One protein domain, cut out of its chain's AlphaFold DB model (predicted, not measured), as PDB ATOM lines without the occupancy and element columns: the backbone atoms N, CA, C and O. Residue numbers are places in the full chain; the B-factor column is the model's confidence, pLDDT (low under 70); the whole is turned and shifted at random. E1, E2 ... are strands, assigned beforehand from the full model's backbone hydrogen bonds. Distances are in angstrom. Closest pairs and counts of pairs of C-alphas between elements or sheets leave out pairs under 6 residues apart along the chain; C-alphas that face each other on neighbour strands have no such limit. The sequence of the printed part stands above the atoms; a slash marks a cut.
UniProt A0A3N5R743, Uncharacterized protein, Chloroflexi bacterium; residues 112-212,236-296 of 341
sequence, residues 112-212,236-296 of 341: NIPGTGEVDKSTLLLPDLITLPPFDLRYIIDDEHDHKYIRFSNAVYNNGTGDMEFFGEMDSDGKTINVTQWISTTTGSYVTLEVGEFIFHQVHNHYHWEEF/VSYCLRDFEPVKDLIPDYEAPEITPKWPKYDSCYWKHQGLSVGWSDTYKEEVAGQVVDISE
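This is residues 112 to 212 and 236 to 296 of the 341 residues of an uncharacterized protein of Chloroflexi bacterium (UniProt A0A3N5R743). Two strand-built parts join near the middle: a five-strand sheet, E8 E7 E6 E5 E9, curled like part of a barrel and folded back on itself at E6, and a narrow, strongly twisted sheet laid out along the long strand E4. The hairpin of E3 and E4 makes an arm toward one end of the longest axis, while E1 and the turn between E6 and E7 lie toward the other end. The printed part has 162 residues and eleven named strands, E1 to E11 in chain order, with no named helix; the class is all strand, though 70 residues, under half, are in named elements. The curled sheet is antiparallel throughout, and the branched one, E2 E3 E4 E10 E11, has antiparallel neighbour pairs. The whole is only just compact, close to loose, with a radius of gyration of the C-alphas of 17.8 A and spans of 60 by 48 by 27 A.

E1, residues 117 to 120, pairs with no named strand and is apart from the other ten; residues 112 to 113 pair antiparallel with its residues 117 to 118. E2, residues 129 to 131, is the antiparallel neighbour of E4, residues 147 to 158, with N 130 and O 157 within hydrogen-bond range at 2.9 A. E3, residues 135 to 142, forms a hairpin with E4, their directions at 160 degrees, and N 138 and O 151 are 2.8 A apart. E2 and E3 lie on one side of E4. On the other side are E10, residues 279 to 283, with N 281 and O 156 at 2.8 A, and E11, residues 291 to 293, with N 292 and O 150 at 2.9 A. E5, residues 164 to 170, E6, residues 177 to 184, E7, residues 190 to 201, and E8, residues 206 to 209, form a meander, each strand the antiparallel neighbour of the one before. Each step in it is a hairpin: N 182 and O 165 are 2.8 A apart between E5 and E6, N 183 and O 191 2.8 A between E6 and E7, and N 199 and O 208 2.8 A between E7 and E8. E7 bends by 65 degrees at residue 193. E9, residues 272 to 275, is an edge strand beside E5, with N 166 and O 273 at 2.9 A; E8 is the other edge strand. In this folded sheet, one sheet bent back into two leaves, E8 and E7 face E5 and E9 with E6 as the hinge. Between the two sheets, the closest C-alphas of E4 and E9 are those of Asn 158 and Leu 275, 6.4 A apart.

E1 begins at C-alpha 117, (11.607, 40.289, 29.272). From first to last C-alpha E3 is 21.4 A long, E4 35.3 A, E5 19.8 A, E6 21.8 A and E7 29.3 A. E7 ends at C-alpha 201, (24.630, 35.854, -1.998). E1, E2, E8, E9, E10 and E11 are shorter, from 6.5 A for E2 to 13.3 A for E10. E11 ends at C-alpha 293, (18.604, 17.117, -6.564).

The two C-alphas farthest apart are those of Glu 144 and Thr 187, at 60.7 A. Residues 213 to 235 are not printed, and C-alphas 212 and 236 are 5.7 A apart across this cut. Residues 236 to 271 hold no named element; within them, residues 244 to 245 pair antiparallel with residues 279 to 280 of E10. Of the links printed whole, none is long. The mean pLDDT of the printed part is 94.2, and no printed residue is under 70.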
ATOM      1  N   ASN A 112       8.539  35.657  26.150       82.62
ATOM      2  CA  ASN A 112       9.812  36.130  26.676       82.62
ATOM      3  C   ASN A 112      10.712  36.583  25.525       82.62
ATOM      4  O   ASN A 112      11.292  35.751  24.832       82.62
ATOM      5  N   ILE A 113      10.852  37.896  25.353       78.56
ATOM      6  CA  ILE A 113      11.744  38.477  24.350       78.56
ATOM      7  C   ILE A 113      13.096  38.777  25.016       78.56
ATOM      8  O   ILE A 113      13.145  39.582  25.957       78.56
ATOM      9  N   PRO A 114      14.210  38.169  24.561       74.06
ATOM     10  CA  PRO A 114      15.544  38.469  25.067       74.06
ATOM     11  C   PRO A 114      15.810  39.981  25.128       74.06
ATOM     12  O   PRO A 114      15.521  40.723  24.197       74.06
ATOM     13  N   GLY A 115      16.317  40.461  26.266       71.88
ATOM     14  CA  GLY A 115      16.596  41.886  26.495       71.88
ATOM     15  C   GLY A 115      15.383  42.749  26.875       71.88
ATOM     16  O   GLY A 115      15.571  43.762  27.545       71.88
ATOM     17  N   THR A 116      14.157  42.332  26.541       77.19
ATOM     18  CA  THR A 116      12.913  43.045  26.905       77.19
ATOM     19  C   THR A 116      12.205  42.402  28.106       77.19
ATOM     20  O   THR A 116      11.637  43.109  28.938       77.19
ATOM     21  N   GLY A 117      12.302  41.077  28.251       81.00
ATOM     22  CA  GLY A 117      11.607  40.289  29.272       81.00
ATOM     23  C   GLY A 117      10.252  39.765  28.788       81.00
ATOM     24  O   GLY A 117      10.011  39.669  27.586       81.00
ATOM     25  N   GLU A 118       9.373  39.405  29.727       87.06
ATOM     26  CA  GLU A 118       8.009  38.970  29.406       87.06
ATOM     27  C   GLU A 118       7.175  40.141  28.870       87.06
ATOM     28  O   GLU A 118       7.025  41.175  29.526       87.06
ATOM     29  N   VAL A 119       6.610  39.951  27.681       87.88
ATOM     30  CA  VAL A 119       5.709  40.890  27.012       87.88
ATOM     31  C   VAL A 119       4.370  40.203  26.792       87.88
ATOM     32  O   VAL A 119       4.319  39.033  26.425       87.88
ATOM     33  N   ASP A 120       3.275  40.924  27.016       90.94
ATOM     34  CA  ASP A 120       1.927  40.444  26.707       90.94
ATOM     35  C   ASP A 120       1.779  40.266  25.189       90.94
ATOM     36  O   ASP A 120       1.835  41.248  24.441       90.94
ATOM     37  N   LYS A 121       1.586  39.020  24.734       90.00
ATOM     38  CA  LYS A 121       1.498  38.664  23.310       90.00
ATOM     39  C   LYS A 121       0.386  39.442  22.608       90.00
ATOM     40  O   LYS A 121       0.554  39.836  21.460       90.00
ATOM     41  N   SER A 122      -0.706  39.762  23.312       92.25
ATOM     42  CA  SER A 122      -1.837  40.526  22.756       92.25
ATOM     43  C   SER A 122      -1.491  41.974  22.390       92.25
ATOM     44  O   SER A 122      -2.235  42.641  21.669       92.25
ATOM     45  N   THR A 123      -0.356  42.478  22.879       94.81
ATOM     46  CA  THR A 123       0.140  43.814  22.536       94.81
ATOM     47  C   THR A 123       1.043  43.817  21.311       94.81
ATOM     48  O   THR A 123       1.323  44.900  20.799       94.81
ATOM     49  N   LEU A 124       1.487  42.651  20.834       96.12
ATOM     50  CA  LEU A 124       2.393  42.511  19.699       96.12
ATOM     51  C   LEU A 124       1.608  42.414  18.385       96.12
ATOM     52  O   LEU A 124       0.620  41.692  18.287       96.12
ATOM     53  N   LEU A 125       2.074  43.131  17.366       97.38
ATOM     54  CA  LEU A 125       1.632  42.988  15.983       97.38
ATOM     55  C   LEU A 125       2.608  42.036  15.295       97.38
ATOM     56  O   LEU A 125       3.664  42.455  14.821       97.38
ATOM     57  N   LEU A 126       2.279  40.747  15.334       97.56
ATOM     58  CA  LEU A 126       3.152  39.672  14.868       97.56
ATOM     59  C   LEU A 126       2.905  39.349  13.388       97.56
ATOM     60  O   LEU A 126       1.743  39.408  12.958       97.56
ATOM     61  N   PRO A 127       3.957  39.000  12.625       98.25
ATOM     62  CA  PRO A 127       3.788  38.334  11.341       98.25
ATOM     63  C   PRO A 127       3.229  36.917  11.530       98.25
ATOM     64  O   PRO A 127       3.248  36.377  12.634       98.25
ATOM     65  N   ASP A 128       2.713  36.344  10.452       98.12
ATOM     66  CA  ASP A 128       2.237  34.956  10.370       98.12
ATOM     67  C   ASP A 128       2.673  34.411   9.006       98.12
ATOM     68  O   ASP A 128       2.052  34.739   7.989       98.12
ATOM     69  N   LEU A 129       3.811  33.717   8.954       98.31
ATOM     70  CA  LEU A 129       4.405  33.232   7.718       98.31
ATOM     71  C   LEU A 129       3.754  31.925   7.288       98.31
ATOM     72  O   LEU A 129       3.993  30.850   7.827       98.31
ATOM     73  N   ILE A 130       3.012  32.002   6.192       98.12
ATOM     74  CA  ILE A 130       2.414  30.832   5.565       98.12
ATOM     75  C   ILE A 130       3.099  30.611   4.224       98.12
ATOM     76  O   ILE A 130       3.113  31.481   3.350       98.12
ATOM     77  N   THR A 131       3.662  29.423   4.028       97.56
ATOM     78  CA  THR A 131       4.164  29.014   2.714       97.56
ATOM     79  C   THR A 131       3.039  28.412   1.880       97.56
ATOM     80  O   THR A 131       2.266  27.579   2.346       97.56
ATOM     81  N   LEU A 132       2.966  28.778   0.603       97.19
ATOM     82  CA  LEU A 132       2.141  28.053  -0.358       97.19
ATOM     83  C   LEU A 132       2.777  26.695  -0.691       97.19
ATOM     84  O   LEU A 132       4.011  26.584  -0.693       97.19
ATOM     85  N   PRO A 133       1.966  25.672  -1.038       96.75
ATOM     86  CA  PRO A 133       2.484  24.454  -1.646       96.75
ATOM     87  C   PRO A 133       3.372  24.805  -2.845       96.75
ATOM     88  O   PRO A 133       2.938  25.608  -3.680       96.75
ATOM     89  N   PRO A 134       4.580  24.221  -2.972       97.19
ATOM     90  CA  PRO A 134       5.435  24.458  -4.127       97.19
ATOM     91  C   PRO A 134       4.684  24.243  -5.444       97.19
ATOM     92  O   PRO A 134       3.864  23.331  -5.578       97.19
ATOM     93  N   PHE A 135       4.942  25.095  -6.428       96.69
ATOM     94  CA  PHE A 135       4.186  25.131  -7.678       96.69
ATOM     95  C   PHE A 135       5.103  25.282  -8.892       96.69
ATOM     96  O   PHE A 135       6.321  25.323  -8.768       96.69
ATOM     97  N   ASP A 136       4.518  25.258 -10.091       96.69
ATOM     98  CA  ASP A 136       5.244  25.323 -11.367       96.69
ATOM     99  C   ASP A 136       6.407  24.312 -11.482       96.69
ATOM    100  O   ASP A 136       7.445  24.594 -12.074       96.69
ATOM    101  N   LEU A 137       6.193  23.092 -10.968       97.12
ATOM    102  CA  LEU A 137       7.183  22.010 -10.985       97.12
ATOM    103  C   LEU A 137       7.745  21.773 -12.401       97.12
ATOM    104  O   LEU A 137       7.001  21.676 -13.390       97.12
ATOM    105  N   ARG A 138       9.070  21.641 -12.495       96.56
ATOM    106  CA  ARG A 138       9.806  21.289 -13.716       96.56
ATOM    107  C   ARG A 138      10.783  20.168 -13.428       96.56
ATOM    108  O   ARG A 138      11.615  20.279 -12.534       96.56
ATOM    109  N   TYR A 139      10.711  19.123 -14.239       96.94
ATOM    110  CA  TYR A 139      11.651  18.014 -14.187       96.94
ATOM    111  C   TYR A 139      12.764  18.231 -15.203       96.94
ATOM    112  O   TYR A 139      12.503  18.317 -16.404       96.94
ATOM    113  N   ILE A 140      13.990  18.356 -14.708       97.00
ATOM    114  CA  ILE A 140      15.188  18.552 -15.518       97.00
ATOM    115  C   ILE A 140      16.009  17.270 -15.448       97.00
ATOM    116  O   ILE A 140      16.308  16.783 -14.360       97.00
ATOM    117  N   ILE A 141      16.362  16.734 -16.613       96.38
ATOM    118  CA  ILE A 141      17.225  15.561 -16.740       96.38
ATOM    119  C   ILE A 141      18.473  16.003 -17.493       96.38
ATOM    120  O   ILE A 141      18.375  16.456 -18.635       96.38
ATOM    121  N   ASP A 142      19.619  15.873 -16.843       95.25
ATOM    122  CA  ASP A 142      20.938  16.098 -17.414       95.25
ATOM    123  C   ASP A 142      21.589  14.736 -17.682       95.25
ATOM    124  O   ASP A 142      22.260  14.160 -16.827       95.25
ATOM    125  N   ASP A 143      21.344  14.198 -18.880       93.06
ATOM    126  CA  ASP A 143      21.868  12.887 -19.285       93.06
ATOM    127  C   ASP A 143      23.404  12.884 -19.428       93.06
ATOM    128  O   ASP A 143      24.013  11.815 -19.419       93.06
ATOM    129  N   GLU A 144      24.043  14.049 -19.590       94.88
ATOM    130  CA  GLU A 144      25.502  14.137 -19.750       94.88
ATOM    131  C   GLU A 144      26.229  13.919 -18.419       94.88
ATOM    132  O   GLU A 144      27.311  13.327 -18.401       94.88
ATOM    133  N   HIS A 145      25.614  14.357 -17.319       93.62
ATOM    134  CA  HIS A 145      26.166  14.257 -15.966       93.62
ATOM    135  C   HIS A 145      25.424  13.253 -15.071       93.62
ATOM    136  O   HIS A 145      25.788  13.112 -13.910       93.62
ATOM    137  N   ASP A 146      24.429  12.539 -15.610       92.75
ATOM    138  CA  ASP A 146      23.574  11.583 -14.886       92.75
ATOM    139  C   ASP A 146      22.848  12.211 -13.684       92.75
ATOM    140  O   ASP A 146      22.670  11.592 -12.637       92.75
ATOM    141  N   HIS A 147      22.428  13.471 -13.833       95.62
ATOM    142  CA  HIS A 147      21.731  14.208 -12.784       95.62
ATOM    143  C   HIS A 147      20.257  14.426 -13.121       95.62
ATOM    144  O   HIS A 147      19.862  14.656 -14.271       95.62
ATOM    145  N   LYS A 148      19.423  14.408 -12.083       96.94
ATOM    146  CA  LYS A 148      17.995  14.715 -12.166       96.94
ATOM    147  C   LYS A 148      17.646  15.766 -11.131       96.94
ATOM    148  O   LYS A 148      17.997  15.640  -9.964       96.94
ATOM    149  N   TYR A 149      16.870  16.755 -11.545       96.75
ATOM    150  CA  TYR A 149      16.447  17.838 -10.674       96.75
ATOM    151  C   TYR A 149      14.953  18.083 -10.780       96.75
ATOM    152  O   TYR A 149      14.383  18.059 -11.875       96.75
ATOM    153  N   ILE A 150      14.340  18.428  -9.655       97.25
ATOM    154  CA  ILE A 150      13.048  19.103  -9.649       97.25
ATOM    155  C   ILE A 150      13.272  20.581  -9.341       97.25
ATOM    156  O   ILE A 150      13.826  20.930  -8.303       97.25
ATOM    157  N   ARG A 151      12.858  21.456 -10.256       97.19
ATOM    158  CA  ARG A 151      12.755  22.900 -10.011       97.19
ATOM    159  C   ARG A 151      11.313  23.254  -9.693       97.19
ATOM    160  O   ARG A 151      10.399  22.590 -10.187       97.19
ATOM    161  N   PHE A 152      11.110  24.282  -8.886       97.50
ATOM    162  CA  PHE A 152       9.793  24.687  -8.412       97.50
ATOM    163  C   PHE A 152       9.787  26.170  -8.056       97.50
ATOM    164  O   PHE A 152      10.826  26.746  -7.760       97.50
ATOM    165  N   SER A 153       8.611  26.775  -8.102       97.50
ATOM    166  CA  SER A 153       8.345  28.071  -7.501       97.50
ATOM    167  C   SER A 153       7.856  27.877  -6.065       97.50
ATOM    168  O   SER A 153       7.113  26.932  -5.778       97.50
ATOM    169  N   ASN A 154       8.227  28.787  -5.171       97.44
ATOM    170  CA  ASN A 154       7.739  28.831  -3.796       97.44
ATOM    171  C   ASN A 154       7.416  30.275  -3.395       97.44
ATOM    172  O   ASN A 154       8.113  31.204  -3.803       97.44
ATOM    173  N   ALA A 155       6.348  30.450  -2.620       97.81
ATOM    174  CA  ALA A 155       5.905  31.746  -2.126       97.81
ATOM    175  C   ALA A 155       5.575  31.634  -0.640       97.81
ATOM    176  O   ALA A 155       4.752  30.799  -0.258       97.81
ATOM    177  N   VAL A 156       6.198  32.486   0.168       98.38
ATOM    178  CA  VAL A 156       5.877  32.660   1.590       98.38
ATOM    179  C   VAL A 156       5.163  33.990   1.738       98.38
ATOM    180  O   VAL A 156       5.618  34.993   1.189       98.38
ATOM    181  N   TYR A 157       4.031  34.012   2.432       98.44
ATOM    182  CA  TYR A 157       3.257  35.227   2.639       98.44
ATOM    183  C   TYR A 157       3.003  35.518   4.106       98.44
ATOM    184  O   TYR A 157       2.945  34.606   4.921       98.44
ATOM    185  N   ASN A 158       2.833  36.801   4.422       98.62
ATOM    186  CA  ASN A 158       2.530  37.244   5.773       98.62
ATOM    187  C   ASN A 158       1.021  37.465   5.935       98.62
ATOM    188  O   ASN A 158       0.447  38.395   5.361       98.62
ATOM    189  N   ASN A 159       0.382  36.620   6.737       97.81
ATOM    190  CA  ASN A 159      -1.039  36.681   7.072       97.81
ATOM    191  C   ASN A 159      -1.314  37.325   8.444       97.81
ATOM    192  O   ASN A 159      -2.441  37.305   8.942       97.81
ATOM    193  N   GLY A 160      -0.272  37.877   9.064       97.38
ATOM    194  CA  GLY A 160      -0.290  38.306  10.449       97.38
ATOM    195  C   GLY A 160      -0.983  39.643  10.660       97.38
ATOM    196  O   GLY A 160      -1.662  40.204   9.799       97.38
ATOM    197  N   THR A 161      -0.781  40.188  11.854       97.38
ATOM    198  CA  THR A 161      -1.293  41.513  12.239       97.38
ATOM    199  C   THR A 161      -0.228  42.605  12.157       97.38
ATOM    200  O   THR A 161      -0.563  43.789  12.235       97.38
ATOM    201  N   GLY A 162       1.039  42.223  11.978       97.88
ATOM    202  CA  GLY A 162       2.163  43.125  11.755       97.88
ATOM    203  C   GLY A 162       3.113  42.610  10.681       97.88
ATOM    204  O   GLY A 162       3.086  41.443  10.295       97.88
ATOM    205  N   ASP A 163       3.942  43.513  10.171       98.38
ATOM    206  CA  ASP A 163       4.956  43.164   9.182       98.38
ATOM    207  C   ASP A 163       6.045  42.279   9.806       98.38
ATOM    208  O   ASP A 163       6.420  42.459  10.966       98.38
ATOM    209  N   MET A 164       6.632  41.396   9.000       98.06
ATOM    210  CA  MET A 164       7.948  40.849   9.309       98.06
ATOM    211  C   MET A 164       8.975  41.919   8.936       98.06
ATOM    212  O   MET A 164       9.202  42.150   7.753       98.06
ATOM    213  N   GLU A 165       9.556  42.613   9.915       97.88
ATOM    214  CA  GLU A 165      10.455  43.747   9.667       97.88
ATOM    215  C   GLU A 165      11.842  43.511  10.257       97.88
ATOM    216  O   GLU A 165      11.987  43.337  11.469       97.88
ATOM    217  N   PHE A 166      12.868  43.523   9.406       97.81
ATOM    218  CA  PHE A 166      14.249  43.243   9.785       97.81
ATOM    219  C   PHE A 166      15.146  44.456   9.584       97.81
ATOM    220  O   PHE A 166      15.132  45.103   8.534       97.81
ATOM    221  N   PHE A 167      16.005  44.703  10.569       97.19
ATOM    222  CA  PHE A 167      17.086  45.677  10.477       97.19
ATOM    223  C   PHE A 167      18.430  44.982  10.618       97.19
ATOM    224  O   PHE A 167      18.642  44.212  11.554       97.19
ATOM    225  N   GLY A 168      19.329  45.271   9.678       96.44
ATOM    226  CA  GLY A 168      20.698  44.777   9.713       96.44
ATOM    227  C   GLY A 168      21.658  45.807  10.296       96.44
ATOM    228  O   GLY A 168      21.697  46.960   9.854       96.44
ATOM    229  N   GLU A 169      22.482  45.372  11.243       96.19
ATOM    230  CA  GLU A 169      23.591  46.137  11.802       96.19
ATOM    231  C   GLU A 169      24.915  45.460  11.444       96.19
ATOM    232  O   GLU A 169      25.145  44.290  11.742       96.19
ATOM    233  N   MET A 170      25.790  46.201  10.763       94.19
ATOM    234  CA  MET A 170      27.122  45.710  10.428       94.19
ATOM    235  C   MET A 170      27.984  45.701  11.688       94.19
ATOM    236  O   MET A 170      28.163  46.748  12.314       94.19
ATOM    237  N   ASP A 171      28.531  44.538  12.026       88.19
ATOM    238  CA  ASP A 171      29.429  44.396  13.164       88.19
ATOM    239  C   ASP A 171      30.739  45.168  12.918       88.19
ATOM    240  O   ASP A 171      31.121  45.532  11.800       88.19
ATOM    241  N   SER A 172      31.452  45.427  14.006       87.19
ATOM    242  CA  SER A 172      32.739  46.106  14.083       87.19
ATOM    243  C   SER A 172      33.836  45.509  13.193       87.19
ATOM    244  O   SER A 172      34.790  46.213  12.853       87.19
ATOM    245  N   ASP A 173      33.709  44.243  12.788       83.12
ATOM    246  CA  ASP A 173      34.633  43.580  11.869       83.12
ATOM    247  C   ASP A 173      34.390  43.928  10.385       83.12
ATOM    248  O   ASP A 173      35.250  43.656   9.538       83.12
ATOM    249  N   GLY A 174      33.254  44.566  10.081       79.81
ATOM    250  CA  GLY A 174      32.831  44.982   8.745       79.81
ATOM    251  C   GLY A 174      32.442  43.834   7.811       79.81
ATOM    252  O   GLY A 174      32.391  44.045   6.597       79.81
ATOM    253  N   LYS A 175      32.235  42.623   8.337       77.81
ATOM    254  CA  LYS A 175      31.982  41.403   7.555       77.81
ATOM    255  C   LYS A 175      30.667  40.740   7.917       77.81
ATOM    256  O   LYS A 175      30.017  40.208   7.020       77.81
ATOM    257  N   THR A 176      30.291  40.791   9.188       87.19
ATOM    258  CA  THR A 176      29.025  40.243   9.668       87.19
ATOM    259  C   THR A 176      27.960  41.329   9.708       87.19
ATOM    260  O   THR A 176      28.229  42.471  10.084       87.19
ATOM    261  N   ILE A 177      26.741  40.986   9.295       95.56
ATOM    262  CA  ILE A 177      25.575  41.861   9.410       95.56
ATOM    263  C   ILE A 177      24.561  41.127  10.273       95.56
ATOM    264  O   ILE A 177      23.871  40.240   9.779       95.56
ATOM    265  N   ASN A 178      24.488  41.492  11.549       95.69
ATOM    266  CA  ASN A 178      23.528  40.922  12.486       95.69
ATOM    267  C   ASN A 178      22.133  41.457  12.177       95.69
ATOM    268  O   ASN A 178      21.974  42.633  11.848       95.69
ATOM    269  N   VAL A 179      21.129  40.598  12.290       96.50
ATOM    270  CA  VAL A 179      19.741  40.901  11.957       96.50
ATOM    271  C   VAL A 179      18.895  40.877  13.210       96.50
ATOM    272  O   VAL A 179      18.905  39.926  13.994       96.50
ATOM    273  N   THR A 180      18.119  41.938  13.368       96.75
ATOM    274  CA  THR A 180      17.136  42.073  14.430       96.75
ATOM    275  C   THR A 180      15.744  42.158  13.820       96.75
ATOM    276  O   THR A 180      15.489  43.028  12.985       96.75
ATOM    277  N   GLN A 181      14.833  41.298  14.269       97.56
ATOM    278  CA  GLN A 181      13.403  41.432  14.024       97.56
ATOM    279  C   GLN A 181      12.847  42.553  14.901       97.56
ATOM    280  O   GLN A 181      13.065  42.574  16.113       97.56
ATOM    281  N   TRP A 182      12.128  43.486  14.286       97.25
ATOM    282  CA  TRP A 182      11.432  44.578  14.954       97.25
ATOM    283  C   TRP A 182       9.934  44.306  14.930       97.25
ATOM    284  O   TRP A 182       9.295  44.326  13.883       97.25
ATOM    285  N   ILE A 183       9.365  44.063  16.106       97.69
ATOM    286  CA  ILE A 183       7.957  43.714  16.269       97.69
ATOM    287  C   ILE A 183       7.233  44.942  16.796       97.69
ATOM    288  O   ILE A 183       7.460  45.380  17.927       97.69
ATOM    289  N   SER A 184       6.356  45.508  15.972       96.88
ATOM    290  CA  SER A 184       5.517  46.631  16.380       96.88
ATOM    291  C   SER A 184       4.517  46.207  17.451       96.88
ATOM    292  O   SER A 184       4.082  45.063  17.518       96.88
ATOM    293  N   THR A 185       4.114  47.154  18.288       95.94
ATOM    294  CA  THR A 185       3.103  46.944  19.327       95.94
ATOM    295  C   THR A 185       1.862  47.781  19.050       95.94
ATOM    296  O   THR A 185       1.931  48.820  18.390       95.94
ATOM    297  N   THR A 186       0.729  47.411  19.641       95.81
ATOM    298  CA  THR A 186      -0.536  48.162  19.548       95.81
ATOM    299  C   THR A 186      -0.450  49.588  20.105       95.81
ATOM    300  O   THR A 186      -1.297  50.428  19.807       95.81
ATOM    301  N   THR A 187       0.590  49.897  20.887       93.06
ATOM    302  CA  THR A 187       0.853  51.241  21.428       93.06
ATOM    303  C   THR A 187       1.730  52.113  20.518       93.06
ATOM    304  O   THR A 187       1.924  53.295  20.805       93.06
ATOM    305  N   GLY A 188       2.257  51.549  19.425       91.19
ATOM    306  CA  GLY A 188       3.173  52.221  18.500       91.19
ATOM    307  C   GLY A 188       4.654  52.158  18.894       91.19
ATOM    308  O   GLY A 188       5.485  52.718  18.184       91.19
ATOM    309  N   SER A 189       5.006  51.492  20.003       93.62
ATOM    310  CA  SER A 189       6.393  51.087  20.295       93.62
ATOM    311  C   SER A 189       6.777  49.797  19.562       93.62
ATOM    312  O   SER A 189       5.922  49.184  18.923       93.62
ATOM    313  N   TYR A 190       8.031  49.365  19.694       94.00
ATOM    314  CA  TYR A 190       8.534  48.097  19.171       94.00
ATOM    315  C   TYR A 190       9.276  47.304  20.250       94.00
ATOM    316  O   TYR A 190       9.835  47.886  21.184       94.00
ATOM    317  N   VAL A 191       9.295  45.984  20.089       94.69
ATOM    318  CA  VAL A 191      10.220  45.072  20.773       94.69
ATOM    319  C   VAL A 191      11.139  44.441  19.732       94.69
ATOM    320  O   VAL A 191      10.778  44.351  18.559       94.69
ATOM    321  N   THR A 192      12.340  44.047  20.143       94.38
ATOM    322  CA  THR A 192      13.373  43.563  19.221       94.38
ATOM    323  C   THR A 192      13.875  42.183  19.608       94.38
ATOM    324  O   THR A 192      14.099  41.931  20.791       94.38
ATOM    325  N   LEU A 193      14.117  41.337  18.611       94.06
ATOM    326  CA  LEU A 193      14.673  39.994  18.762       94.06
ATOM    327  C   LEU A 193      15.848  39.823  17.794       94.06
ATOM    328  O   LEU A 193      15.717  40.149  16.619       94.06
ATOM    329  N   GLU A 194      16.999  39.338  18.260       94.56
ATOM    330  CA  GLU A 194      18.088  38.944  17.355       94.56
ATOM    331  C   GLU A 194      17.735  37.621  16.675       94.56
ATOM    332  O   GLU A 194      17.445  36.637  17.354       94.56
ATOM    333  N   VAL A 195      17.759  37.606  15.341       94.88
ATOM    334  CA  VAL A 195      17.242  36.491  14.528       94.88
ATOM    335  C   VAL A 195      18.270  35.948  13.534       94.88
ATOM    336  O   VAL A 195      17.931  35.195  12.630       94.88
ATOM    337  N   GLY A 196      19.549  36.294  13.678       93.69
ATOM    338  CA  GLY A 196      20.630  35.754  12.849       93.69
ATOM    339  C   GLY A 196      21.346  36.829  12.046       93.69
ATOM    340  O   GLY A 196      21.625  37.901  12.574       93.69
ATOM    341  N   GLU A 197      21.678  36.536  10.788       94.56
ATOM    342  CA  GLU A 197      22.587  37.357   9.983       94.56
ATOM    343  C   GLU A 197      22.099  37.524   8.535       94.56
ATOM    344  O   GLU A 197      21.388  36.674   7.997       94.56
ATOM    345  N   PHE A 198      22.521  38.617   7.890       95.12
ATOM    346  CA  PHE A 198      22.427  38.794   6.445       95.12
ATOM    347  C   PHE A 198      23.751  38.421   5.775       95.12
ATOM    348  O   PHE A 198      24.785  39.036   6.041       95.12
ATOM    349  N   ILE A 199      23.706  37.496   4.817       92.69
ATOM    350  CA  ILE A 199      24.870  37.044   4.050       92.69
ATOM    351  C   ILE A 199      24.749  37.489   2.592       92.69
ATOM    352  O   ILE A 199      23.682  37.429   1.979       92.69
ATOM    353  N   PHE A 200      25.850  37.971   2.009       91.44
ATOM    354  CA  PHE A 200      25.862  38.364   0.602       91.44
ATOM    355  C   PHE A 200      25.863  37.135  -0.312       91.44
ATOM    356  O   PHE A 200      26.847  36.395  -0.389       91.44
ATOM    357  N   HIS A 201      24.785  36.958  -1.068       89.12
ATOM    358  CA  HIS A 201      24.630  35.854  -1.998       89.12
ATOM    359  C   HIS A 201      25.182  36.225  -3.381       89.12
ATOM    360  O   HIS A 201      24.540  36.925  -4.169       89.12
ATOM    361  N   GLN A 202      26.385  35.739  -3.703       90.75
ATOM    362  CA  GLN A 202      27.126  36.133  -4.912       90.75
ATOM    363  C   GLN A 202      26.361  35.867  -6.213       90.75
ATOM    364  O   GLN A 202      26.384  36.701  -7.116       90.75
ATOM    365  N   VAL A 203      25.654  34.736  -6.302       88.81
ATOM    366  CA  VAL A 203      24.916  34.347  -7.517       88.81
ATOM    367  C   VAL A 203      23.734  35.282  -7.783       88.81
ATOM    368  O   VAL A 203      23.397  35.522  -8.939       88.81
ATOM    369  N   HIS A 204      23.120  35.846  -6.737       86.81
ATOM    370  CA  HIS A 204      22.004  36.789  -6.890       86.81
ATOM    371  C   HIS A 204      22.418  38.260  -6.751       86.81
ATOM    372  O   HIS A 204      21.629  39.155  -7.053       86.81
ATOM    373  N   ASN A 205      23.664  38.511  -6.339       92.69
ATOM    374  CA  ASN A 205      24.254  39.834  -6.175       92.69
ATOM    375  C   ASN A 205      23.489  40.733  -5.179       92.69
ATOM    376  O   ASN A 205      23.329  41.934  -5.406       92.69
ATOM    377  N   HIS A 206      22.996  40.154  -4.081       93.69
ATOM    378  CA  HIS A 206      22.338  40.872  -2.985       93.69
ATOM    379  C   HIS A 206      22.370  40.073  -1.672       93.69
ATOM    380  O   HIS A 206      22.893  38.962  -1.636       93.69
ATOM    381  N   TYR A 207      21.861  40.657  -0.582       94.81
ATOM    382  CA  TYR A 207      21.911  40.063   0.757       94.81
ATOM    383  C   TYR A 207      20.683  39.210   1.054       94.81
ATOM    384  O   TYR A 207      19.566  39.620   0.733       94.81
ATOM    385  N   HIS A 208      20.908  38.066   1.694       95.19
ATOM    386  CA  HIS A 208      19.882  37.131   2.131       95.19
ATOM    387  C   HIS A 208      19.895  36.952   3.645       95.19
ATOM    388  O   HIS A 208      20.975  36.944   4.232       95.19
ATOM    389  N   TRP A 209      18.727  36.762   4.256       94.69
ATOM    390  CA  TRP A 209      18.611  36.162   5.583       94.69
ATOM    391  C   TRP A 209      18.716  34.644   5.446       94.69
ATOM    392  O   TRP A 209      18.073  34.048   4.576       94.69
ATOM    393  N   GLU A 210      19.577  34.039   6.256       90.25
ATOM    394  CA  GLU A 210      19.843  32.601   6.229       90.25
ATOM    395  C   GLU A 210      18.738  31.800   6.928       90.25
ATOM    396  O   GLU A 210      18.119  32.288   7.866       90.25
ATOM    397  N   GLU A 211      18.534  30.551   6.495       87.00
ATOM    398  CA  GLU A 211      17.535  29.629   7.067       87.00
ATOM    399  C   GLU A 211      16.082  30.150   7.009       87.00
ATOM    400  O   GLU A 211      15.270  29.831   7.869       87.00
ATOM    401  N   PHE A 212      15.728  30.919   5.973       92.81
ATOM    402  CA  PHE A 212      14.351  31.364   5.738       92.81
ATOM    403  C   PHE A 212      13.403  30.245   5.321       92.81
ATOM    404  O   PHE A 212      12.218  30.270   5.651       92.81
ATOM    405  N   VAL A 236      18.467  27.632   1.321       80.19
ATOM    406  CA  VAL A 236      17.648  27.957   2.489       80.19
ATOM    407  C   VAL A 236      17.524  29.457   2.769       80.19
ATOM    408  O   VAL A 236      16.820  29.841   3.692       80.19
ATOM    409  N   SER A 237      18.185  30.327   1.993       89.00
ATOM    410  CA  SER A 237      18.283  31.768   2.285       89.00
ATOM    411  C   SER A 237      17.657  32.678   1.227       89.00
ATOM    412  O   SER A 237      17.683  32.381   0.025       89.00
ATOM    413  N   TYR A 238      17.069  33.785   1.688       92.94
ATOM    414  CA  TYR A 238      16.234  34.697   0.898       92.94
ATOM    415  C   TYR A 238      16.611  36.159   1.134       92.94
ATOM    416  O   TYR A 238      16.793  36.580   2.271       92.94
ATOM    417  N   CYS A 239      16.646  36.972   0.077       95.62
ATOM    418  CA  CYS A 239      16.274  38.380   0.225       95.62
ATOM    419  C   CYS A 239      14.774  38.447   0.503       95.62
ATOM    420  O   CYS A 239      14.030  37.869  -0.286       95.62
ATOM    421  N   LEU A 240      14.387  39.164   1.558       96.88
ATOM    422  CA  LEU A 240      13.021  39.294   2.055       96.88
ATOM    423  C   LEU A 240      12.395  40.593   1.556       96.88
ATOM    424  O   LEU A 240      12.853  41.692   1.893       96.88
ATOM    425  N   ARG A 241      11.364  40.470   0.725       97.19
ATOM    426  CA  ARG A 241      10.699  41.624   0.119       97.19
ATOM    427  C   ARG A 241       9.242  41.360  -0.228       97.19
ATOM    428  O   ARG A 241       8.815  40.235  -0.460       97.19
ATOM    429  N   ASP A 242       8.522  42.451  -0.424       98.56
ATOM    430  CA  ASP A 242       7.192  42.470  -1.011       98.56
ATOM    431  C   ASP A 242       7.294  42.220  -2.525       98.56
ATOM    432  O   ASP A 242       7.506  43.145  -3.318       98.56
ATOM    433  N   PHE A 243       7.177  40.959  -2.946       97.50
ATOM    434  CA  PHE A 243       7.242  40.591  -4.360       97.50
ATOM    435  C   PHE A 243       5.901  40.809  -5.065       97.50
ATOM    436  O   PHE A 243       5.828  41.555  -6.046       97.50
ATOM    437  N   GLU A 244       4.833  40.187  -4.559       97.81
ATOM    438  CA  GLU A 244       3.477  40.357  -5.086       97.81
ATOM    439  C   GLU A 244       2.403  40.246  -3.986       97.81
ATOM    440  O   GLU A 244       2.611  39.547  -2.987       97.81
ATOM    441  N   PRO A 245       1.253  40.931  -4.127       97.75
ATOM    442  CA  PRO A 245       0.140  40.802  -3.191       97.75
ATOM    443  C   PRO A 245      -0.427  39.379  -3.168       97.75
ATOM    444  O   PRO A 245      -0.645  38.775  -4.216       97.75
ATOM    445  N   VAL A 246      -0.797  38.880  -1.988       97.94
ATOM    446  CA  VAL A 246      -1.314  37.505  -1.818       97.94
ATOM    447  C   VAL A 246      -2.578  37.245  -2.636       97.94
ATOM    448  O   VAL A 246      -2.750  36.163  -3.191       97.94
ATOM    449  N   LYS A 247      -3.436  38.257  -2.791       96.12
ATOM    450  CA  LYS A 247      -4.653  38.188  -3.619       96.12
ATOM    451  C   LYS A 247      -4.402  37.864  -5.098       96.12
ATOM    452  O   LYS A 247      -5.333  37.465  -5.791       96.12
ATOM    453  N   ASP A 248      -3.179  38.069  -5.588       95.94
ATOM    454  CA  ASP A 248      -2.810  37.760  -6.969       95.94
ATOM    455  C   ASP A 248      -2.361  36.285  -7.107       95.94
ATOM    456  O   ASP A 248      -2.361  35.739  -8.212       95.94
ATOM    457  N   LEU A 249      -2.056  35.615  -5.984       95.62
ATOM    458  CA  LEU A 249      -1.686  34.198  -5.894       95.62
ATOM    459  C   LEU A 249      -2.846  33.296  -5.453       95.62
ATOM    460  O   LEU A 249      -3.007  32.190  -5.977       95.62
ATOM    461  N   ILE A 250      -3.643  33.760  -4.489       95.25
ATOM    462  CA  ILE A 250      -4.733  33.012  -3.861       95.25
ATOM    463  C   ILE A 250      -6.065  33.653  -4.273       95.25
ATOM    464  O   ILE A 250      -6.380  34.764  -3.839       95.25
ATOM    465  N   PRO A 251      -6.873  32.969  -5.099       92.19
ATOM    466  CA  PRO A 251      -8.221  33.416  -5.421       92.19
ATOM    467  C   PRO A 251      -9.077  33.577  -4.171       92.19
ATOM    468  O   PRO A 251      -8.966  32.793  -3.233       92.19
ATOM    469  N   ASP A 252      -9.933  34.596  -4.188       92.31
ATOM    470  CA  ASP A 252     -10.840  34.941  -3.089       92.31
ATOM    471  C   ASP A 252     -10.130  35.278  -1.758       92.31
ATOM    472  O   ASP A 252     -10.769  35.335  -0.708       92.31
ATOM    473  N   TYR A 253      -8.817  35.545  -1.783       94.44
ATOM    474  CA  TYR A 253      -8.110  36.070  -0.617       94.44
ATOM    475  C   TYR A 253      -8.545  37.506  -0.323       94.44
ATOM    476  O   TYR A 253      -8.294  38.441  -1.093       94.44
ATOM    477  N   GLU A 254      -9.170  37.680   0.837       93.69
ATOM    478  CA  GLU A 254      -9.586  38.975   1.357       93.69
ATOM    479  C   GLU A 254      -8.415  39.629   2.093       93.69
ATOM    480  O   GLU A 254      -8.179  39.386   3.277       93.69
ATOM    481  N   ALA A 255      -7.665  40.459   1.367       91.75
ATOM    482  CA  ALA A 255      -6.516  41.160   1.926       91.75
ATOM    483  C   ALA A 255      -6.922  42.014   3.147       91.75
ATOM    484  O   ALA A 255      -7.851  42.823   3.033       91.75
ATOM    485  N   PRO A 256      -6.215  41.897   4.290       94.19
ATOM    486  CA  PRO A 256      -6.461  42.736   5.458       94.19
ATOM    487  C   PRO A 256      -6.429  44.226   5.104       94.19
ATOM    488  O   PRO A 256      -5.625  44.644   4.271       94.19
ATOM    489  N   GLU A 257      -7.240  45.059   5.765       94.38
ATOM    490  CA  GLU A 257      -7.288  46.510   5.493       94.38
ATOM    491  C   GLU A 257      -5.916  47.191   5.663       94.38
ATOM    492  O   GLU A 257      -5.614  48.174   4.988       94.38
ATOM    493  N   ILE A 258      -5.067  46.632   6.529       95.06
ATOM    494  CA  ILE A 258      -3.696  47.093   6.774       95.06
ATOM    495  C   ILE A 258      -2.718  46.783   5.630       95.06
ATOM    496  O   ILE A 258      -1.618  47.331   5.625       95.06
ATOM    497  N   THR A 259      -3.111  45.955   4.656       97.81
ATOM    498  CA  THR A 259      -2.269  45.580   3.511       97.81
ATOM    499  C   THR A 259      -1.862  46.831   2.733       97.81
ATOM    500  O   THR A 259      -2.729  47.545   2.204       97.81
ATOM    501  N   PRO A 260      -0.558  47.131   2.608       97.38
ATOM    502  CA  PRO A 260      -0.130  48.316   1.893       97.38
ATOM    503  C   PRO A 260      -0.423  48.176   0.396       97.38
ATOM    504  O   PRO A 260      -0.285  47.115  -0.210       97.38
ATOM    505  N   LYS A 261      -0.827  49.288  -0.226       95.94
ATOM    506  CA  LYS A 261      -1.175  49.333  -1.656       95.94
ATOM    507  C   LYS A 261       0.034  49.143  -2.586       95.94
ATOM    508  O   LYS A 261      -0.138  48.763  -3.741       95.94
ATOM    509  N   TRP A 262       1.220  49.478  -2.100       97.44
ATOM    510  CA  TRP A 262       2.496  49.412  -2.808       97.44
ATOM    511  C   TRP A 262       3.481  48.640  -1.931       97.44
ATOM    512  O   TRP A 262       3.300  48.687  -0.712       97.44
ATOM    513  N   PRO A 263       4.499  47.981  -2.513       97.62
ATOM    514  CA  PRO A 263       5.492  47.274  -1.715       97.62
ATOM    515  C   PRO A 263       6.157  48.263  -0.752       97.62
ATOM    516  O   PRO A 263       6.624  49.328  -1.169       97.62
ATOM    517  N   LYS A 264       6.138  47.940   0.541       97.62
ATOM    518  CA  LYS A 264       6.859  48.664   1.592       97.62
ATOM    519  C   LYS A 264       8.326  48.238   1.597       97.62
ATOM    520  O   LYS A 264       9.198  49.087   1.772       97.62
ATOM    521  N   TYR A 265       8.578  46.951   1.368       97.94
ATOM    522  CA  TYR A 265       9.910  46.360   1.286       97.94
ATOM    523  C   TYR A 265      10.208  45.990  -0.169       97.94
ATOM    524  O   TYR A 265       9.875  44.905  -0.621       97.94
ATOM    525  N   ASP A 266      10.816  46.892  -0.937       95.06
ATOM    526  CA  ASP A 266      11.052  46.707  -2.379       95.06
ATOM    527  C   ASP A 266      12.529  46.450  -2.738       95.06
ATOM    528  O   ASP A 266      12.901  46.399  -3.915       95.06
ATOM    529  N   SER A 267      13.386  46.269  -1.729       93.56
ATOM    530  CA  SER A 267      14.835  46.179  -1.896       93.56
ATOM    531  C   SER A 267      15.453  45.030  -1.100       93.56
ATOM    532  O   SER A 267      15.023  44.725   0.004       93.56
ATOM    533  N   CYS A 268      16.537  44.463  -1.630       94.94
ATOM    534  CA  CYS A 268      17.360  43.450  -0.957       94.94
ATOM    535  C   CYS A 268      18.549  44.070  -0.211       94.94
ATOM    536  O   CYS A 268      19.670  43.545  -0.223       94.94
ATOM    537  N   TYR A 269      18.351  45.263   0.347       94.81
ATOM    538  CA  TYR A 269      19.420  45.999   0.999       94.81
ATOM    539  C   TYR A 269      19.600  45.522   2.436       94.81
ATOM    540  O   TYR A 269      18.649  45.421   3.196       94.81
ATOM    541  N   TRP A 270      20.843  45.267   2.835       93.69
ATOM    542  CA  TRP A 270      21.156  44.674   4.136       93.69
ATOM    543  C   TRP A 270      20.711  45.492   5.352       93.69
ATOM    544  O   TRP A 270      20.646  44.951   6.443       93.69
ATOM    545  N   LYS A 271      20.429  46.793   5.208       96.25
ATOM    546  CA  LYS A 271      19.974  47.605   6.348       96.25
ATOM    547  C   LYS A 271      18.517  47.367   6.711       96.25
ATOM    548  O   LYS A 271      18.158  47.623   7.854       96.25
ATOM    549  N   HIS A 272      17.689  46.986   5.743       97.25
ATOM    550  CA  HIS A 272      16.245  46.926   5.923       97.25
ATOM    551  C   HIS A 272      15.625  46.016   4.868       97.25
ATOM    552  O   HIS A 272      15.736  46.288   3.671       97.25
ATOM    553  N   GLN A 273      15.003  44.941   5.333       98.25
ATOM    554  CA  GLN A 273      14.242  43.982   4.535       98.25
ATOM    555  C   GLN A 273      12.995  43.575   5.323       98.25
ATOM    556  O   GLN A 273      12.911  43.827   6.529       98.25
ATOM    557  N   GLY A 274      12.028  42.949   4.663       98.19
ATOM    558  CA  GLY A 274      10.816  42.523   5.341       98.19
ATOM    559  C   GLY A 274       9.732  42.018   4.409       98.19
ATOM    560  O   GLY A 274       9.907  41.981   3.195       98.19
ATOM    561  N   LEU A 275       8.607  41.642   5.008       98.69
ATOM    562  CA  LEU A 275       7.413  41.190   4.309       98.69
ATOM    563  C   LEU A 275       6.171  41.789   4.965       98.69
ATOM    564  O   LEU A 275       5.862  41.523   6.135       98.69
ATOM    565  N   SER A 276       5.464  42.619   4.211       98.75
ATOM    566  CA  SER A 276       4.263  43.286   4.688       98.75
ATOM    567  C   SER A 276       3.079  42.338   4.807       98.75
ATOM    568  O   SER A 276       2.945  41.380   4.047       98.75
ATOM    569  N   VAL A 277       2.168  42.644   5.734       98.69
ATOM    570  CA  VAL A 277       0.892  41.920   5.836       98.69
ATOM    571  C   VAL A 277       0.158  41.953   4.491       98.69
ATOM    572  O   VAL A 277       0.027  43.013   3.876       98.69
ATOM    573  N   GLY A 278      -0.318  40.794   4.033       98.38
ATOM    574  CA  GLY A 278      -1.027  40.632   2.762       98.38
ATOM    575  C   GLY A 278      -0.126  40.627   1.522       98.38
ATOM    576  O   GLY A 278      -0.640  40.609   0.397       98.38
ATOM    577  N   TRP A 279       1.198  40.624   1.703       98.69
ATOM    578  CA  TRP A 279       2.192  40.440   0.645       98.69
ATOM    579  C   TRP A 279       2.888  39.087   0.755       98.69
ATOM    580  O   TRP A 279       2.930  38.460   1.815       98.69
ATOM    581  N   SER A 280       3.414  38.641  -0.382       98.31
ATOM    582  CA  SER A 280       4.200  37.420  -0.518       98.31
ATOM    583  C   SER A 280       5.581  37.716  -1.084       98.31
ATOM    584  O   SER A 280       5.748  38.647  -1.881       98.31
ATOM    585  N   ASP A 281       6.547  36.894  -0.692       97.94
ATOM    586  CA  ASP A 281       7.859  36.813  -1.312       97.94
ATOM    587  C   ASP A 281       7.958  35.525  -2.138       97.94
ATOM    588  O   ASP A 281       8.088  34.417  -1.604       97.94
ATOM    589  N   THR A 282       7.840  35.671  -3.459       97.06
ATOM    590  CA  THR A 282       7.845  34.552  -4.407       97.06
ATOM    591  C   THR A 282       9.210  34.403  -5.064       97.06
ATOM    592  O   THR A 282       9.702  35.302  -5.756       97.06
ATOM    593  N   TYR A 283       9.781  33.206  -4.962       95.44
ATOM    594  CA  TYR A 283      10.955  32.798  -5.722       95.44
ATOM    595  C   TYR A 283      10.542  31.792  -6.784       95.44
ATOM    596  O   TYR A 283      10.073  30.698  -6.478       95.44
ATOM    597  N   LYS A 284      10.726  32.187  -8.044       96.19
ATOM    598  CA  LYS A 284      10.284  31.401  -9.197       96.19
ATOM    599  C   LYS A 284      11.224  30.254  -9.533       96.19
ATOM    600  O   LYS A 284      12.406  30.302  -9.182       96.19
ATOM    601  N   GLU A 285      10.737  29.274 -10.291       95.75
ATOM    602  CA  GLU A 285      11.504  28.082 -10.639       95.75
ATOM    603  C   GLU A 285      12.773  28.395 -11.426       95.75
ATOM    604  O   GLU A 285      13.699  27.591 -11.423       95.75
ATOM    605  N   GLU A 286      12.875  29.543 -12.099       93.81
ATOM    606  CA  GLU A 286      14.088  29.928 -12.824       93.81
ATOM    607  C   GLU A 286      15.167  30.531 -11.916       93.81
ATOM    608  O   GLU A 286      16.325  30.640 -12.325       93.81
ATOM    609  N   VAL A 287      14.829  30.903 -10.677       91.50
ATOM    610  CA  VAL A 287      15.780  31.503  -9.737       91.50
ATOM    611  C   VAL A 287      16.818  30.462  -9.309       91.50
ATOM    612  O   VAL A 287      16.503  29.301  -9.041       91.50
ATOM    613  N   ALA A 288      18.093  30.853  -9.242       87.75
ATOM    614  CA  ALA A 288      19.144  29.935  -8.820       87.75
ATOM    615  C   ALA A 288      18.872  29.389  -7.402       87.75
ATOM    616  O   ALA A 288      18.379  30.092  -6.513       87.75
ATOM    617  N   GLY A 289      19.128  28.091  -7.239       86.50
ATOM    618  CA  GLY A 289      18.844  27.311  -6.035       86.50
ATOM    619  C   GLY A 289      17.366  26.980  -5.765       86.50
ATOM    620  O   GLY A 289      17.106  26.260  -4.817       86.50
ATOM    621  N   GLN A 290      16.397  27.412  -6.588       94.06
ATOM    622  CA  GLN A 290      15.022  26.871  -6.544       94.06
ATOM    623  C   GLN A 290      14.970  25.476  -7.193       94.06
ATOM    624  O   GLN A 290      14.479  25.284  -8.310       94.06
ATOM    625  N   VAL A 291      15.625  24.516  -6.537       95.62
ATOM    626  CA  VAL A 291      15.873  23.169  -7.050       95.62
ATOM    627  C   VAL A 291      16.148  22.179  -5.914       95.62
ATOM    628  O   VAL A 291      16.789  22.538  -4.929       95.62
ATOM    629  N   VAL A 292      15.712  20.931  -6.074       97.25
ATOM    630  CA  VAL A 292      16.180  19.779  -5.284       97.25
ATOM    631  C   VAL A 292      16.799  18.758  -6.238       97.25
ATOM    632  O   VAL A 292      16.229  18.462  -7.296       97.25
ATOM    633  N   ASP A 293      17.974  18.243  -5.876       97.12
ATOM    634  CA  ASP A 293      18.604  17.117  -6.564       97.12
ATOM    635  C   ASP A 293      17.866  15.822  -6.207       97.12
ATOM    636  O   ASP A 293      17.693  15.484  -5.038       97.12
ATOM    637  N   ILE A 294      17.388  15.121  -7.229       97.38
ATOM    638  CA  ILE A 294      16.626  13.875  -7.117       97.38
ATOM    639  C   ILE A 294      17.278  12.755  -7.940       97.38
ATOM    640  O   ILE A 294      16.602  11.831  -8.402       97.38
ATOM    641  N   SER A 295      18.592  12.841  -8.162       96.75
ATOM    642  CA  SER A 295      19.372  11.885  -8.960       96.75
ATOM    643  C   SER A 295      19.230  10.452  -8.438       96.75
ATOM    644  O   SER A 295      19.012   9.522  -9.218       96.75
ATOM    645  N   GLU A 296      19.180  10.291  -7.119       96.00
ATOM    646  CA  GLU A 296      19.057   8.989  -6.454       96.00
ATOM    647  C   GLU A 296      17.613   8.459  -6.372       96.00
ATOM    648  O   GLU A 296      17.389   7.341  -5.909       96.00
TER     649      GLU A 296